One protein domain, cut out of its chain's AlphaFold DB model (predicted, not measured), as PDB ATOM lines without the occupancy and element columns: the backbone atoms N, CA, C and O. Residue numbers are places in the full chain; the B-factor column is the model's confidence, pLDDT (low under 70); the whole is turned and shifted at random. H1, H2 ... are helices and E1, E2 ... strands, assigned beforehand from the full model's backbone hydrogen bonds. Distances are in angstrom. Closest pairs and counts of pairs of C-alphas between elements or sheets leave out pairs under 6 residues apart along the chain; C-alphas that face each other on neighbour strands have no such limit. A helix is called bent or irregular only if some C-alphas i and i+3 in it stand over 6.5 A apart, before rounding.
ATOM      1  N   ARG A   4     -11.381  -2.895  27.904       87.81
ATOM      2  CA  ARG A   4     -10.410  -3.973  27.633       87.81
ATOM      3  C   ARG A   4     -11.077  -5.229  27.065       87.81
ATOM      4  O   ARG A   4     -10.556  -5.813  26.120       87.81
ATOM      5  N   THR A   5     -12.220  -5.628  27.617       87.38
ATOM      6  CA  THR A   5     -12.993  -6.786  27.147       87.38
ATOM      7  C   THR A   5     -13.548  -6.535  25.751       87.38
ATOM      8  O   THR A   5     -13.424  -7.392  24.882       87.38
ATOM      9  N   TRP A   6     -14.065  -5.331  25.504       89.31
ATOM     10  CA  TRP A   6     -14.561  -4.936  24.186       89.31
ATOM     11  C   TRP A   6     -13.459  -4.954  23.116       89.31
ATOM     12  O   TRP A   6     -13.648  -5.512  22.036       89.31
ATOM     13  N   LEU A   7     -12.268  -4.426  23.422       92.50
ATOM     14  CA  LEU A   7     -11.121  -4.474  22.508       92.50
ATOM     15  C   LEU A   7     -10.669  -5.910  22.216       92.50
ATOM     16  O   LEU A   7     -10.350  -6.224  21.069       92.50
ATOM     17  N   LYS A   8     -10.642  -6.785  23.231       90.38
ATOM     18  CA  LYS A   8     -10.335  -8.212  23.048       90.38
ATOM     19  C   LYS A   8     -11.355  -8.879  22.126       90.38
ATOM     20  O   LYS A   8     -10.954  -9.504  21.148       90.38
ATOM     21  N   HIS A   9     -12.645  -8.671  22.381       91.44
ATOM     22  CA  HIS A   9     -13.721  -9.195  21.544       91.44
ATOM     23  C   HIS A   9     -13.586  -8.727  20.091       91.44
ATOM     24  O   HIS A   9     -13.585  -9.536  19.170       91.44
ATOM     25  N   ARG A  10     -13.356  -7.427  19.868       93.00
ATOM     26  CA  ARG A  10     -13.193  -6.860  18.521       93.00
ATOM     27  C   ARG A  10     -11.977  -7.426  17.776       93.00
ATOM     28  O   ARG A  10     -12.016  -7.592  16.557       93.00
ATOM     29  N   ARG A  11     -10.885  -7.725  18.490       94.62
ATOM     30  CA  ARG A  11      -9.712  -8.403  17.910       94.62
ATOM     31  C   ARG A  11     -10.042  -9.836  17.494       94.62
ATOM     32  O   ARG A  11      -9.652 -10.235  16.399       94.62
ATOM     33  N   LEU A  12     -10.768 -10.576  18.333       95.19
ATOM     34  CA  LEU A  12     -11.211 -11.938  18.030       95.19
ATOM     35  C   LEU A  12     -12.173 -11.966  16.846       95.19
ATOM     36  O   LEU A  12     -11.962 -12.737  15.920       95.19
ATOM     37  N   GLU A  13     -13.136 -11.048  16.802       95.81
ATOM     38  CA  GLU A  13     -14.064 -10.920  15.681       95.81
ATOM     39  C   GLU A  13     -13.318 -10.652  14.362       95.81
ATOM     40  O   GLU A  13     -13.572 -11.298  13.343       95.81
ATOM     41  N   LYS A  14     -12.322  -9.752  14.372       95.81
ATOM     42  CA  LYS A  14     -11.472  -9.504  13.196       95.81
ATOM     43  C   LYS A  14     -10.701 -10.762  12.779       95.81
ATOM     44  O   LYS A  14     -10.602 -11.042  11.583       95.81
ATOM     45  N   LYS A  15     -10.167 -11.520  13.743       96.00
ATOM     46  CA  LYS A  15      -9.463 -12.790  13.498       96.00
ATOM     47  C   LYS A  15     -10.415 -13.838  12.904       96.00
ATOM     48  O   LYS A  15     -10.042 -14.491  11.934       96.00
ATOM     49  N   ALA A  16     -11.648 -13.927  13.406       96.75
ATOM     50  CA  ALA A  16     -12.682 -14.830  12.909       96.75
ATOM     51  C   ALA A  16     -13.061 -14.504  11.459       96.75
ATOM     52  O   ALA A  16     -13.038 -15.384  10.604       96.75
ATOM     53  N   ARG A  17     -13.293 -13.224  11.140       96.00
ATOM     54  CA  ARG A  17     -13.552 -12.775   9.758       96.00
ATOM     55  C   ARG A  17     -12.394 -13.105   8.813       96.00
ATOM     56  O   ARG A  17     -12.634 -13.526   7.684       96.00
ATOM     57  N   GLY A  18     -11.150 -12.943   9.272       95.31
ATOM     58  CA  GLY A  18      -9.957 -13.337   8.517       95.31
ATOM     59  C   GLY A  18      -9.937 -14.836   8.216       95.31
ATOM     60  O   GLY A  18      -9.892 -15.221   7.053       95.31
ATOM     61  N   LYS A  19     -10.079 -15.672   9.251       95.56
ATOM     62  CA  LYS A  19     -10.126 -17.137   9.119       95.56
ATOM     63  C   LYS A  19     -11.255 -17.615   8.214       95.56
ATOM     64  O   LYS A  19     -11.049 -18.530   7.425       95.56
ATOM     65  N   LEU A  20     -12.426 -16.991   8.312       95.31
ATOM     66  CA  LEU A  20     -13.565 -17.307   7.463       95.31
ATOM     67  C   LEU A  20     -13.255 -17.003   5.992       95.31
ATOM     68  O   LEU A  20     -13.476 -17.850   5.135       95.31
ATOM     69  N   ARG A  21     -12.685 -15.828   5.698       94.12
ATOM     70  CA  ARG A  21     -12.271 -15.459   4.335       94.12
ATOM     71  C   ARG A  21     -11.260 -16.452   3.761       94.12
ATOM     72  O   ARG A  21     -11.416 -16.864   2.615       94.12
ATOM     73  N   ASP A  22     -10.267 -16.843   4.552       94.62
ATOM     74  CA  ASP A  22      -9.244 -17.803   4.127       94.62
ATOM     75  C   ASP A  22      -9.866 -19.190   3.866       94.62
ATOM     76  O   ASP A  22      -9.516 -19.860   2.894       94.62
ATOM     77  N   ALA A  23     -10.859 -19.597   4.666       94.31
ATOM     78  CA  ALA A  23     -11.574 -20.857   4.469       94.31
ATOM     79  C   ALA A  23     -12.321 -20.912   3.124       94.31
ATOM     80  O   ALA A  23     -12.307 -21.945   2.462       94.31
ATOM     81  N   PHE A  24     -12.898 -19.795   2.664       94.06
ATOM     82  CA  PHE A  24     -13.529 -19.711   1.339       94.06
ATOM     83  C   PHE A  24     -12.544 -19.820   0.167       94.06
ATOM     84  O   PHE A  24     -12.957 -20.164  -0.941       94.06
ATOM     85  N   GLN A  25     -11.262 -19.510   0.380       93.00
ATOM     86  CA  GLN A  25     -10.219 -19.664  -0.640       93.00
ATOM     87  C   GLN A  25      -9.697 -21.104  -0.719       93.00
ATOM     88  O   GLN A  25      -9.184 -21.517  -1.758       93.00
ATOM     89  N   ASN A  26      -9.860 -21.884   0.350       92.69
ATOM     90  CA  ASN A  26      -9.489 -23.289   0.383       92.69
ATOM     91  C   ASN A  26     -10.639 -24.162  -0.143       92.69
ATOM     92  O   ASN A  26     -11.576 -24.500   0.582       92.69
ATOM     93  N   THR A  27     -10.547 -24.569  -1.408       86.75
ATOM     94  CA  THR A  27     -11.566 -25.400  -2.069       86.75
ATOM     95  C   THR A  27     -11.799 -26.743  -1.379       86.75
ATOM     96  O   THR A  27     -12.915 -27.248  -1.440       86.75
ATOM     97  N   GLY A  28     -10.801 -27.291  -0.677       91.38
ATOM     98  CA  GLY A  28     -10.946 -28.523   0.100       91.38
ATOM     99  C   GLY A  28     -11.852 -28.363   1.323       91.38
ATOM    100  O   GLY A  28     -12.604 -29.278   1.639       91.38
ATOM    101  N   LEU A  29     -11.842 -27.194   1.975       90.69
ATOM    102  CA  LEU A  29     -12.670 -26.934   3.163       90.69
ATOM    103  C   LEU A  29     -14.144 -26.717   2.834       90.69
ATOM    104  O   LEU A  29     -15.012 -27.075   3.628       90.69
ATOM    105  N   ILE A  30     -14.427 -26.115   1.680       91.75
ATOM    106  CA  ILE A  30     -15.799 -25.889   1.211       91.75
ATOM    107  C   ILE A  30     -16.338 -27.055   0.368       91.75
ATOM    108  O   ILE A  30     -17.533 -27.080   0.065       91.75
ATOM    109  N   ALA A  31     -15.494 -28.023  -0.006       87.94
ATOM    110  CA  ALA A  31     -15.910 -29.211  -0.742       87.94
ATOM    111  C   ALA A  31     -16.977 -30.001   0.034       87.94
ATOM    112  O   ALA A  31     -16.901 -30.163   1.249       87.94
ATOM    113  N   GLY A  32     -17.998 -30.486  -0.677       84.31
ATOM    114  CA  GLY A  32     -19.126 -31.201  -0.066       84.31
ATOM    115  C   GLY A  32     -20.167 -30.299   0.611       84.31
ATOM    116  O   GLY A  32     -21.148 -30.806   1.145       84.31
ATOM    117  N   THR A  33     -19.998 -28.976   0.556       89.06
ATOM    118  CA  THR A  33     -21.034 -28.003   0.930       89.06
ATOM    119  C   THR A  33     -21.588 -27.310  -0.315       89.06
ATOM    120  O   THR A  33     -21.045 -27.432  -1.414       89.06
ATOM    121  N   SER A  34     -22.655 -26.527  -0.158       87.31
ATOM    122  CA  SER A  34     -23.169 -25.681  -1.237       87.31
ATOM    123  C   SER A  34     -22.383 -24.360  -1.382       87.31
ATOM    124  O   SER A  34     -22.795 -23.490  -2.159       87.31
ATOM    125  N   LEU A  35     -21.290 -24.165  -0.627       91.94
ATOM    126  CA  LEU A  35     -20.469 -22.953  -0.641       91.94
ATOM    127  C   LEU A  35     -19.581 -22.865  -1.888       91.94
ATOM    128  O   LEU A  35     -19.163 -23.862  -2.469       91.94
ATOM    129  N   LYS A  36     -19.268 -21.632  -2.289       91.62
ATOM    130  CA  LYS A  36     -18.368 -21.311  -3.401       91.62
ATOM    131  C   LYS A  36     -17.436 -20.171  -2.984       91.62
ATOM    132  O   LYS A  36     -17.850 -19.348  -2.167       91.62
ATOM    133  N   PRO A  37     -16.233 -20.034  -3.571       92.38
ATOM    134  CA  PRO A  37     -15.280 -18.991  -3.167       92.38
ATOM    135  C   PRO A  37     -15.842 -17.557  -3.217       92.38
ATOM    136  O   PRO A  37     -15.571 -16.730  -2.343       92.38
ATOM    137  N   HIS A  38     -16.705 -17.263  -4.197       90.19
ATOM    138  CA  HIS A  38     -17.347 -15.950  -4.339       90.19
ATOM    139  C   HIS A  38     -18.445 -15.672  -3.295       90.19
ATOM    140  O   HIS A  38     -18.900 -14.538  -3.180       90.19
ATOM    141  N   HIS A  39     -18.870 -16.672  -2.515       91.50
ATOM    142  CA  HIS A  39     -19.797 -16.462  -1.399       91.50
ATOM    143  C   HIS A  39     -19.132 -15.761  -0.206       91.50
ATOM    144  O   HIS A  39     -19.843 -15.280   0.671       91.50
ATOM    145  N   SER A  40     -17.799 -15.644  -0.179       91.44
ATOM    146  CA  SER A  40     -17.065 -14.991   0.914       91.44
ATOM    147  C   SER A  40     -17.558 -13.569   1.217       91.44
ATOM    148  O   SER A  40     -17.689 -13.204   2.381       91.44
ATOM    149  N   GLY A  41     -17.915 -12.786   0.192       88.69
ATOM    150  CA  GLY A  41     -18.465 -11.433   0.359       88.69
ATOM    151  C   GLY A  41     -19.899 -11.384   0.902       88.69
ATOM    152  O   GLY A  41     -20.362 -10.320   1.298       88.69
ATOM    153  N   ARG A  42     -20.602 -12.521   0.922       89.44
ATOM    154  CA  ARG A  42     -21.971 -12.675   1.441       89.44
ATOM    155  C   ARG A  42     -22.015 -13.375   2.800       89.44
ATOM    156  O   ARG A  42     -23.098 -13.573   3.340       89.44
ATOM    157  N   ALA A  43     -20.860 -13.774   3.330       92.62
ATOM    158  CA  ALA A  43     -20.760 -14.465   4.603       92.62
ATOM    159  C   ALA A  43     -21.004 -13.505   5.767       92.62
ATOM    160  O   ALA A  43     -20.274 -12.531   5.965       92.62
ATOM    161  N   ILE A  44     -22.029 -13.809   6.555       93.00
ATOM    162  CA  ILE A  44     -22.387 -13.063   7.755       93.00
ATOM    163  C   ILE A  44     -21.830 -13.835   8.947       93.00
ATOM    164  O   ILE A  44     -22.264 -14.951   9.216       93.00
ATOM    165  N   LEU A  45     -20.861 -13.255   9.658       95.62
ATOM    166  CA  LEU A  45     -20.403 -13.799  10.937       95.62
ATOM    167  C   LEU A  45     -21.540 -13.675  11.957       95.62
ATOM    168  O   LEU A  45     -22.000 -12.561  12.205       95.62
ATOM    169  N   ILE A  46     -21.972 -14.801  12.521       95.06
ATOM    170  CA  ILE A  46     -23.049 -14.855  13.517       95.06
ATOM    171  C   ILE A  46     -22.443 -14.858  14.911       95.06
ATOM    172  O   ILE A  46     -22.794 -14.022  15.737       95.06
ATOM    173  N   ASP A  47     -21.519 -15.786  15.149       95.50
ATOM    174  CA  ASP A  47     -20.885 -15.976  16.448       95.50
ATOM    175  C   ASP A  47     -19.550 -16.725  16.301       95.50
ATOM    176  O   ASP A  47     -19.240 -17.284  15.242       95.50
ATOM    177  N   PHE A  48     -18.744 -16.738  17.356       96.69
ATOM    178  CA  PHE A  48     -17.517 -17.520  17.435       96.69
ATOM    179  C   PHE A  48     -17.251 -17.983  18.868       96.69
ATOM    180  O   PHE A  48     -17.497 -17.262  19.829       96.69
ATOM    181  N   GLU A  49     -16.669 -19.171  19.008       95.75
ATOM    182  CA  GLU A  49     -16.278 -19.708  20.312       95.75
ATOM    183  C   GLU A  49     -14.764 -19.675  20.478       95.75
ATOM    184  O   GLU A  49     -13.995 -19.843  19.519       95.75
ATOM    185  N   THR A  50     -14.334 -19.479  21.724       94.19
ATOM    186  CA  THR A  50     -12.921 -19.488  22.092       94.19
ATOM    187  C   THR A  50     -12.649 -20.408  23.265       94.19
ATOM    188  O   THR A  50     -13.398 -20.388  24.238       94.19
ATOM    189  N   ILE A  51     -11.519 -21.105  23.214       93.31
ATOM    190  CA  ILE A  51     -10.930 -21.830  24.345       93.31
ATOM    191  C   ILE A  51      -9.554 -21.214  24.594       93.31
ATOM    192  O   ILE A  51      -8.806 -20.981  23.647       93.31
ATOM    193  N   ASP A  52      -9.262 -20.856  25.845       90.31
ATOM    194  CA  ASP A  52      -8.008 -20.205  26.260       90.31
ATOM    195  C   ASP A  52      -7.639 -18.944  25.454       90.31
ATOM    196  O   ASP A  52      -6.476 -18.599  25.260       90.31
ATOM    197  N   GLY A  53      -8.657 -18.212  24.988       87.12
ATOM    198  CA  GLY A  53      -8.487 -16.996  24.188       87.12
ATOM    199  C   GLY A  53      -8.172 -17.243  22.709       87.12
ATOM    200  O   GLY A  53      -8.006 -16.278  21.960       87.12
ATOM    201  N   GLU A  54      -8.144 -18.500  22.274       90.62
ATOM    202  CA  GLU A  54      -7.961 -18.898  20.883       90.62
ATOM    203  C   GLU A  54      -9.283 -19.308  20.238       90.62
ATOM    204  O   GLU A  54     -10.121 -19.957  20.862       90.62
ATOM    205  N   LEU A  55      -9.479 -18.912  18.976       94.44
ATOM    206  CA  LEU A  55     -10.681 -19.252  18.213       94.44
ATOM    207  C   LEU A  55     -10.716 -20.751  17.930       94.44
ATOM    208  O   LEU A  55      -9.762 -21.288  17.370       94.44
ATOM    209  N   GLN A  56     -11.843 -21.379  18.244       95.94
ATOM    210  CA  GLN A  56     -12.071 -22.807  18.008       95.94
ATOM    211  C   GLN A  56     -13.157 -23.046  16.968       95.94
ATOM    212  O   GLN A  56     -13.064 -23.963  16.159       95.94
ATOM    213  N   LEU A  57     -14.180 -22.192  16.963       96.69
ATOM    214  CA  LEU A  57     -15.367 -22.381  16.148       96.69
ATOM    215  C   LEU A  57     -15.852 -21.042  15.617       96.69
ATOM    216  O   LEU A  57     -15.849 -20.042  16.335       96.69
ATOM    217  N   ILE A  58     -16.295 -21.031  14.364       97.56
ATOM    218  CA  ILE A  58     -16.965 -19.886  13.746       97.56
ATOM    219  C   ILE A  58     -18.336 -20.336  13.244       97.56
ATOM    220  O   ILE A  58     -18.423 -21.266  12.440       97.56
ATOM    221  N   ARG A  59     -19.397 -19.650  13.679       97.44
ATOM    222  CA  ARG A  59     -20.743 -19.776  13.114       97.44
ATOM    223  C   ARG A  59     -20.977 -18.646  12.130       97.44
ATOM    224  O   ARG A  59     -20.776 -17.472  12.454       97.44
ATOM    225  N   PHE A  60     -21.410 -18.980  10.925       96.88
ATOM    226  CA  PHE A  60     -21.703 -17.982   9.905       96.88
ATOM    227  C   PHE A  60     -22.908 -18.375   9.062       96.88
ATOM    228  O   PHE A  60     -23.238 -19.549   8.927       96.88
ATOM    229  N   GLY A  61     -23.564 -17.369   8.498       95.75
ATOM    230  CA  GLY A  61     -24.701 -17.526   7.605       95.75
ATOM    231  C   GLY A  61     -24.360 -17.105   6.181       95.75
ATOM    232  O   GLY A  61     -23.530 -16.216   5.967       95.75
ATOM    233  N   ILE A  62     -25.032 -17.710   5.206       93.50
ATOM    234  CA  ILE A  62     -25.072 -17.227   3.825       93.50
ATOM    235  C   ILE A  62     -26.518 -16.979   3.439       93.50
ATOM    236  O   ILE A  62     -27.320 -17.912   3.375       93.50
ATOM    237  N   LEU A  63     -26.821 -15.721   3.125       87.31
ATOM    238  CA  LEU A  63     -28.101 -15.349   2.549       87.31
ATOM    239  C   LEU A  63     -28.132 -15.715   1.062       87.31
ATOM    240  O   LEU A  63     -27.222 -15.378   0.291       87.31
ATOM    241  N   ARG A  64     -29.190 -16.407   0.658       82.88
ATOM    242  CA  ARG A  64     -29.444 -16.825  -0.714       82.88
ATOM    243  C   ARG A  64     -30.816 -16.359  -1.158       82.88
ATOM    244  O   ARG A  64     -31.795 -16.460  -0.430       82.88
ATOM    245  N   HIS A  65     -30.859 -15.952  -2.418       80.69
ATOM    246  CA  HIS A  65     -32.089 -15.693  -3.151       80.69
ATOM    247  C   HIS A  65     -32.154 -16.705  -4.298       80.69
ATOM    248  O   HIS A  65     -31.678 -16.405  -5.400       80.69
ATOM    249  N   PRO A  66     -32.578 -17.957  -4.039       73.81
ATOM    250  CA  PRO A  66     -32.795 -18.923  -5.107       73.81
ATOM    251  C   PRO A  66     -33.731 -18.333  -6.165       73.81
ATOM    252  O   PRO A  66     -34.643 -17.564  -5.855       73.81
ATOM    253  N   ARG A  67     -33.480 -18.676  -7.434       71.56
ATOM    254  CA  ARG A  67     -34.364 -18.242  -8.519       71.56
ATOM    255  C   ARG A  67     -35.786 -18.744  -8.235       71.56
ATOM    256  O   ARG A  67     -35.914 -19.893  -7.807       71.56
ATOM    257  N   PRO A  68     -36.816 -17.923  -8.498       72.75
ATOM    258  CA  PRO A  68     -38.200 -18.364  -8.410       72.75
ATOM    259  C   PRO A  68     -38.408 -19.645  -9.222       72.75
ATOM    260  O   PRO A  68     -37.806 -19.815 -10.289       72.75
ATOM    261  N   TYR A  69     -39.241 -20.555  -8.717       66.75
ATOM    262  CA  TYR A  69     -39.620 -21.747  -9.470       66.75
ATOM    263  C   TYR A  69     -40.363 -21.347 -10.751       66.75
ATOM    264  O   TYR A  69     -41.057 -20.339 -10.791       66.75
ATOM    265  N   ALA A  70     -40.284 -22.169 -11.801       66.75
ATOM    266  CA  ALA A  70     -40.962 -21.878 -13.071       66.75
ATOM    267  C   ALA A  70     -42.483 -21.640 -12.918       66.75
ATOM    268  O   ALA A  70     -43.077 -20.929 -13.722       66.75
ATOM    269  N   PHE A  71     -43.090 -22.205 -11.870       68.19
ATOM    270  CA  PHE A  71     -44.526 -22.149 -11.590       68.19
ATOM    271  C   PHE A  71     -44.926 -21.115 -10.521       68.19
ATOM    272  O   PHE A  71     -46.114 -20.930 -10.284       68.19
ATOM    273  N   SER A  72     -43.970 -20.428  -9.881       66.38
ATOM    274  CA  SER A  72     -44.245 -19.354  -8.916       66.38
ATOM    275  C   SER A  72     -43.221 -18.235  -9.068       66.38
ATOM    276  O   SER A  72     -42.018 -18.458  -8.964       66.38
ATOM    277  N   LYS A  73     -43.695 -17.001  -9.277       67.06
ATOM    278  CA  LYS A  73     -42.836 -15.803  -9.364       67.06
ATOM    279  C   LYS A  73     -42.282 -15.364  -8.005       67.06
ATOM    280  O   LYS A  73     -41.551 -14.374  -7.937       67.06
ATOM    281  N   GLN A  74     -42.633 -16.067  -6.932       70.50
ATOM    282  CA  GLN A  74     -42.208 -15.723  -5.591       70.50
ATOM    283  C   GLN A  74     -40.692 -15.891  -5.456       70.50
ATOM    284  O   GLN A  74     -40.111 -16.932  -5.765       70.50
ATOM    285  N   SER A  75     -40.038 -14.820  -5.016       70.88
ATOM    286  CA  SER A  75     -38.611 -14.837  -4.720       70.88
ATOM    287  C   SER A  75     -38.437 -15.287  -3.279       70.88
ATOM    288  O   SER A  75     -38.865 -14.588  -2.365       70.88
ATOM    289  N   HIS A  76     -37.835 -16.459  -3.080       76.94
ATOM    290  CA  HIS A  76     -37.562 -16.953  -1.737       76.94
ATOM    291  C   HIS A  76     -36.249 -16.377  -1.216       76.94
ATOM    292  O   HIS A  76     -35.269 -16.233  -1.947       76.94
ATOM    293  N   GLU A  77     -36.233 -16.084   0.071       83.81
ATOM    294  CA  GLU A  77     -35.065 -15.698   0.832       83.81
ATOM    295  C   GLU A  77     -34.745 -16.835   1.798       83.81
ATOM    296  O   GLU A  77     -35.593 -17.273   2.575       83.81
ATOM    297  N   VAL A  78     -33.530 -17.365   1.703       86.38
ATOM    298  CA  VAL A  78     -33.077 -18.503   2.505       86.38
ATOM    299  C   VAL A  78     -31.755 -18.137   3.150       86.38
ATOM    300  O   VAL A  78     -30.836 -17.699   2.459       86.38
ATOM    301  N   ILE A  79     -31.634 -18.352   4.454       89.44
ATOM    302  CA  ILE A  79     -30.346 -18.307   5.140       89.44
ATOM    303  C   ILE A  79     -29.887 -19.733   5.431       89.44
ATOM    304  O   ILE A  79     -30.611 -20.528   6.022       89.44
ATOM    305  N   GLU A  80     -28.689 -20.074   4.976       93.19
ATOM    306  CA  GLU A  80     -28.016 -21.312   5.367       93.19
ATOM    307  C   GLU A  80     -27.006 -20.999   6.468       93.19
ATOM    308  O   GLU A  80     -26.158 -20.117   6.298       93.19
ATOM    309  N   TYR A  81     -27.085 -21.736   7.568       95.25
ATOM    310  CA  TYR A  81     -26.195 -21.658   8.714       95.25
ATOM    311  C   TYR A  81     -25.096 -22.705   8.610       95.25
ATOM    312  O   TYR A  81     -25.335 -23.869   8.279       95.25
ATOM    313  N   TYR A  82     -23.877 -22.284   8.919       96.38
ATOM    314  CA  TYR A  82     -22.682 -23.096   8.829       96.38
ATOM    315  C   TYR A  82     -21.864 -23.001  10.103       96.38
ATOM    316  O   TYR A  82     -21.731 -21.935  10.710       96.38
ATOM    317  N   ARG A  83     -21.213 -24.115  10.419       96.12
ATOM    318  CA  ARG A  83     -20.196 -24.221  11.455       96.12
ATOM    319  C   ARG A  83     -18.855 -24.535  10.819       96.12
ATOM    320  O   ARG A  83     -18.727 -25.522  10.096       96.12
ATOM    321  N   TYR A  84     -17.858 -23.715  11.122       96.62
ATOM    322  CA  TYR A  84     -16.461 -23.954  10.790       96.62
ATOM    323  C   TYR A  84     -15.690 -24.304  12.062       96.62
ATOM    324  O   TYR A  84     -15.523 -23.456  12.939       96.62
ATOM    325  N   ASP A  85     -15.245 -25.555  12.150       95.19
ATOM    326  CA  ASP A  85     -14.334 -26.026  13.190       95.19
ATOM    327  C   ASP A  85     -12.887 -25.711  12.785       95.19
ATOM    328  O   ASP A  85     -12.464 -26.063  11.684       95.19
ATOM    329  N   ILE A  86     -12.159 -24.982  13.634       93.75
ATOM    330  CA  ILE A  86     -10.788 -24.530  13.361       93.75
ATOM    331  C   ILE A  86      -9.763 -25.585  13.786       93.75
ATOM    332  O   ILE A  86      -8.708 -25.677  13.155       93.75
ATOM    333  N   ALA A  87     -10.044 -26.348  14.845       89.50
ATOM    334  CA  ALA A  87      -9.121 -27.343  15.384       89.50
ATOM    335  C   ALA A  87      -9.057 -28.584  14.488       89.50
ATOM    336  O   ALA A  87      -7.969 -29.094  14.219       89.50
ATOM    337  N   GLU A  88     -10.208 -29.014  13.972       90.88
ATOM    338  CA  GLU A  88     -10.317 -30.016  12.913       90.88
ATOM    339  C   GLU A  88     -10.914 -29.339  11.669       90.88
ATOM    340  O   GLU A  88     -12.137 -29.333  11.517       90.88
ATOM    341  N   PRO A  89     -10.080 -28.730  10.793       90.44
ATOM    342  CA  PRO A  89     -10.528 -27.833   9.732       90.44
ATOM    343  C   PRO A  89     -11.621 -28.437   8.850       90.44
ATOM    344  O   PRO A  89     -11.354 -29.181   7.905       90.44
ATOM    345  N   ARG A  90     -12.873 -28.090   9.155       93.56
ATOM    346  CA  ARG A  90     -14.046 -28.616   8.458       93.56
ATOM    347  C   ARG A  90     -15.211 -27.653   8.562       93.56
ATOM    348  O   ARG A  90     -15.522 -27.138   9.635       93.56
ATOM    349  N   ILE A  91     -15.901 -27.470   7.441       95.19
ATOM    350  CA  ILE A  91     -17.160 -26.733   7.389       95.19
ATOM    351  C   ILE A  91     -18.314 -27.731   7.305       95.19
ATOM    352  O   ILE A  91     -18.280 -28.682   6.522       95.19
ATOM    353  N   LYS A  92     -19.342 -27.520   8.126       94.00
ATOM    354  CA  LYS A  92     -20.597 -28.277   8.106       94.00
ATOM    355  C   LYS A  92     -21.769 -27.316   7.962       94.00
ATOM    356  O   LYS A  92     -21.731 -26.213   8.500       94.00
ATOM    357  N   VAL A  93     -22.798 -27.752   7.244       93.06
ATOM    358  CA  VAL A  93     -24.109 -27.093   7.255       93.06
ATOM    359  C   VAL A  93     -24.795 -27.485   8.562       93.06
ATOM    360  O   VAL A  93     -24.843 -28.673   8.874       93.06
ATOM    361  N   GLU A  94     -25.278 -26.511   9.326       92.12
ATOM    362  CA  GLU A  94     -26.086 -26.768  10.525       92.12
ATOM    363  C   GLU A  94     -27.575 -26.792  10.174       92.12
ATOM    364  O   GLU A  94     -28.264 -27.756  10.488       92.12
ATOM    365  N   GLU A  95     -28.061 -25.766   9.472       89.19
ATOM    366  CA  GLU A  95     -29.482 -25.610   9.154       89.19
ATOM    367  C   GLU A  95     -29.675 -24.717   7.918       89.19
ATOM    368  O   GLU A  95     -28.817 -23.902   7.583       89.19
ATOM    369  N   GLY A  96     -30.810 -24.855   7.233       85.75
ATOM    370  CA  GLY A  96     -31.275 -23.906   6.225       85.75
ATOM    371  C   GLY A  96     -32.684 -23.429   6.558       85.75
ATOM    372  O   GLY A  96     -33.587 -24.248   6.705       85.75
ATOM    373  N   LEU A  97     -32.879 -22.116   6.645       85.00
ATOM    374  CA  LEU A  97     -34.142 -21.502   7.040       85.00
ATOM    375  C   LEU A  97     -34.711 -20.656   5.897       85.00
ATOM    376  O   LEU A  97     -34.038 -19.765   5.378       85.00
ATOM    377  N   ASN A  98     -35.964 -20.918   5.514       83.00
ATOM    378  CA  ASN A  98     -36.699 -20.100   4.549       83.00
ATOM    379  C   ASN A  98     -37.299 -18.882   5.269       83.00
ATOM    380  O   ASN A  98     -38.299 -18.996   5.980       83.00
ATOM    381  N   LEU A  99     -36.677 -17.721   5.076       81.50
ATOM    382  CA  LEU A  99     -37.084 -16.459   5.684       81.50
ATOM    383  C   LEU A  99     -38.395 -15.933   5.089       81.50
ATOM    384  O   LEU A  99     -39.201 -15.371   5.818       81.50
ATOM    385  N   THR A 100     -38.675 -16.184   3.807       76.62
ATOM    386  CA  THR A 100     -39.953 -15.792   3.178       76.62
ATOM    387  C   THR A 100     -41.149 -16.471   3.843       76.62
ATOM    388  O   THR A 100     -42.159 -15.821   4.118       76.62
ATOM    389  N   ARG A 101     -41.011 -17.760   4.182       74.00
ATOM    390  CA  ARG A 101     -42.003 -18.490   4.988       74.00
ATOM    391  C   ARG A 101     -42.157 -17.903   6.376       74.00
ATOM    392  O   ARG A 101     -43.276 -17.712   6.840       74.00
ATOM    393  N   LEU A 102     -41.036 -17.610   7.026       72.38
ATOM    394  CA  LEU A 102     -41.026 -17.093   8.390       72.38
ATOM    395  C   LEU A 102     -41.642 -15.690   8.486       72.38
ATOM    396  O   LEU A 102     -42.285 -15.367   9.478       72.38
ATOM    397  N   HIS A 103     -41.519 -14.887   7.428       72.00
ATOM    398  CA  HIS A 103     -42.170 -13.582   7.298       72.00
ATOM    399  C   HIS A 103     -43.660 -13.667   6.912       72.00
ATOM    400  O   HIS A 103     -44.288 -12.629   6.712       72.00
ATOM    401  N   GLY A 104     -44.236 -14.869   6.782       64.50
ATOM    402  CA  GLY A 104     -45.646 -15.057   6.420       64.50
ATOM    403  C   GLY A 104     -45.981 -14.675   4.974       64.50
ATOM    404  O   GLY A 104     -47.151 -14.543   4.633       64.50
TER     405      GLY A 104
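What this domain is: This is residues 4 to 104 of the 109 residues of an uncharacterized protein of Planctomycetes bacterium (UniProt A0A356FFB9). A strongly twisted sheet of four antiparallel strands has one long helix, H1, crossing over one face above E1 and E2, in two layers. A long loop, residues 65 to 77, reaches away from one end of the sheet between E2 and E3, while the short helices H2 and H3 follow H1 and lead back into E1. The printed part has 101 residues, with four named helices and four named strands in the order H1 H2 H3 E1 E2 E3 E4 H4; the sheet order is E1, E2, E3, E4, and the class is mixed, helices and strands. The whole is elongated, spanning 53 by 31 by 20 A, and only just loose, close to compact, with a radius of gyration of the C-alphas of 15.5 A.

How they stand to each other: E1, residues 43 to 51, E2, residues 54 to 64, E3, residues 78 to 85, and E4, residues 90 to 98, form a meander, each strand the antiparallel neighbour of the one before. In the hairpin E1 and E2, N 46 and O 59 are 2.9 A apart, within hydrogen-bond range; in the hairpin E2 and E3, N 60 and O 82 are 3.0 A apart; in the hairpin E3 and E4, N 81 and O 95 are 2.8 A apart. E1 bends by 60 degrees at residue 46. H1, residues 4 to 25, is on the sheet at a height of 7.3 A, over E1 and E2, and runs across the strands, only just, at 62 degrees to E1 on the local plane. Its closest C-alphas to E2 are those of Ala 16 and Ile 58, 6.7 A apart. With residues 20 to 25 alone H1 touches H3, residues 37 to 42, closest at the C-alphas of Phe 24 and Pro 37, 4.9 A; they run opposite ways at a shallow tilt of 34.7 degrees, only just short of steep. H1 and H2, residues 27 to 30, only just touch, and only at the corner, with 3 pairs of C-alphas within 8 A, the closest those of Ala 23 and Leu 29, 6.3 A. H2, H3 and H4, residues 99 to 102, only graze the sheet; H4 is apart from H1, H2 and H3. Every O i to N i+4 pair is within hydrogen-bond range in H1; in H3 it is 0 of 2, with 2 of 3 O i to N i+3 pairs in range, and H2 and H4 are too short for an i+4 pair.

Where its parts are: E2 is 30.5 A from first to last C-alpha, E4 24.5 A, E1 23.3 A and E3 22.8 A. H1 is 32.3 A long, from C-alpha 4 at (-10.410, -3.973, 27.633) to C-alpha 25 at (-10.219, -19.664, -0.640). H3, 10.3 A, is irregular, only just: C-alphas 38 and 41 are 6.6 A apart. H2 measures 5.4 A and H4 4.8 A, with C-alpha 102 at (-41.026, -17.093, 8.390).

The domain as a whole: The two C-alphas farthest apart are those of Arg 4 and Phe 71, 55.1 A. The printed part has no cut. The link from E2 to E3, 13 residues, is long. Mean pLDDT of the printed part is 88.6; residues 69 to 73 and residue 104 are under 70.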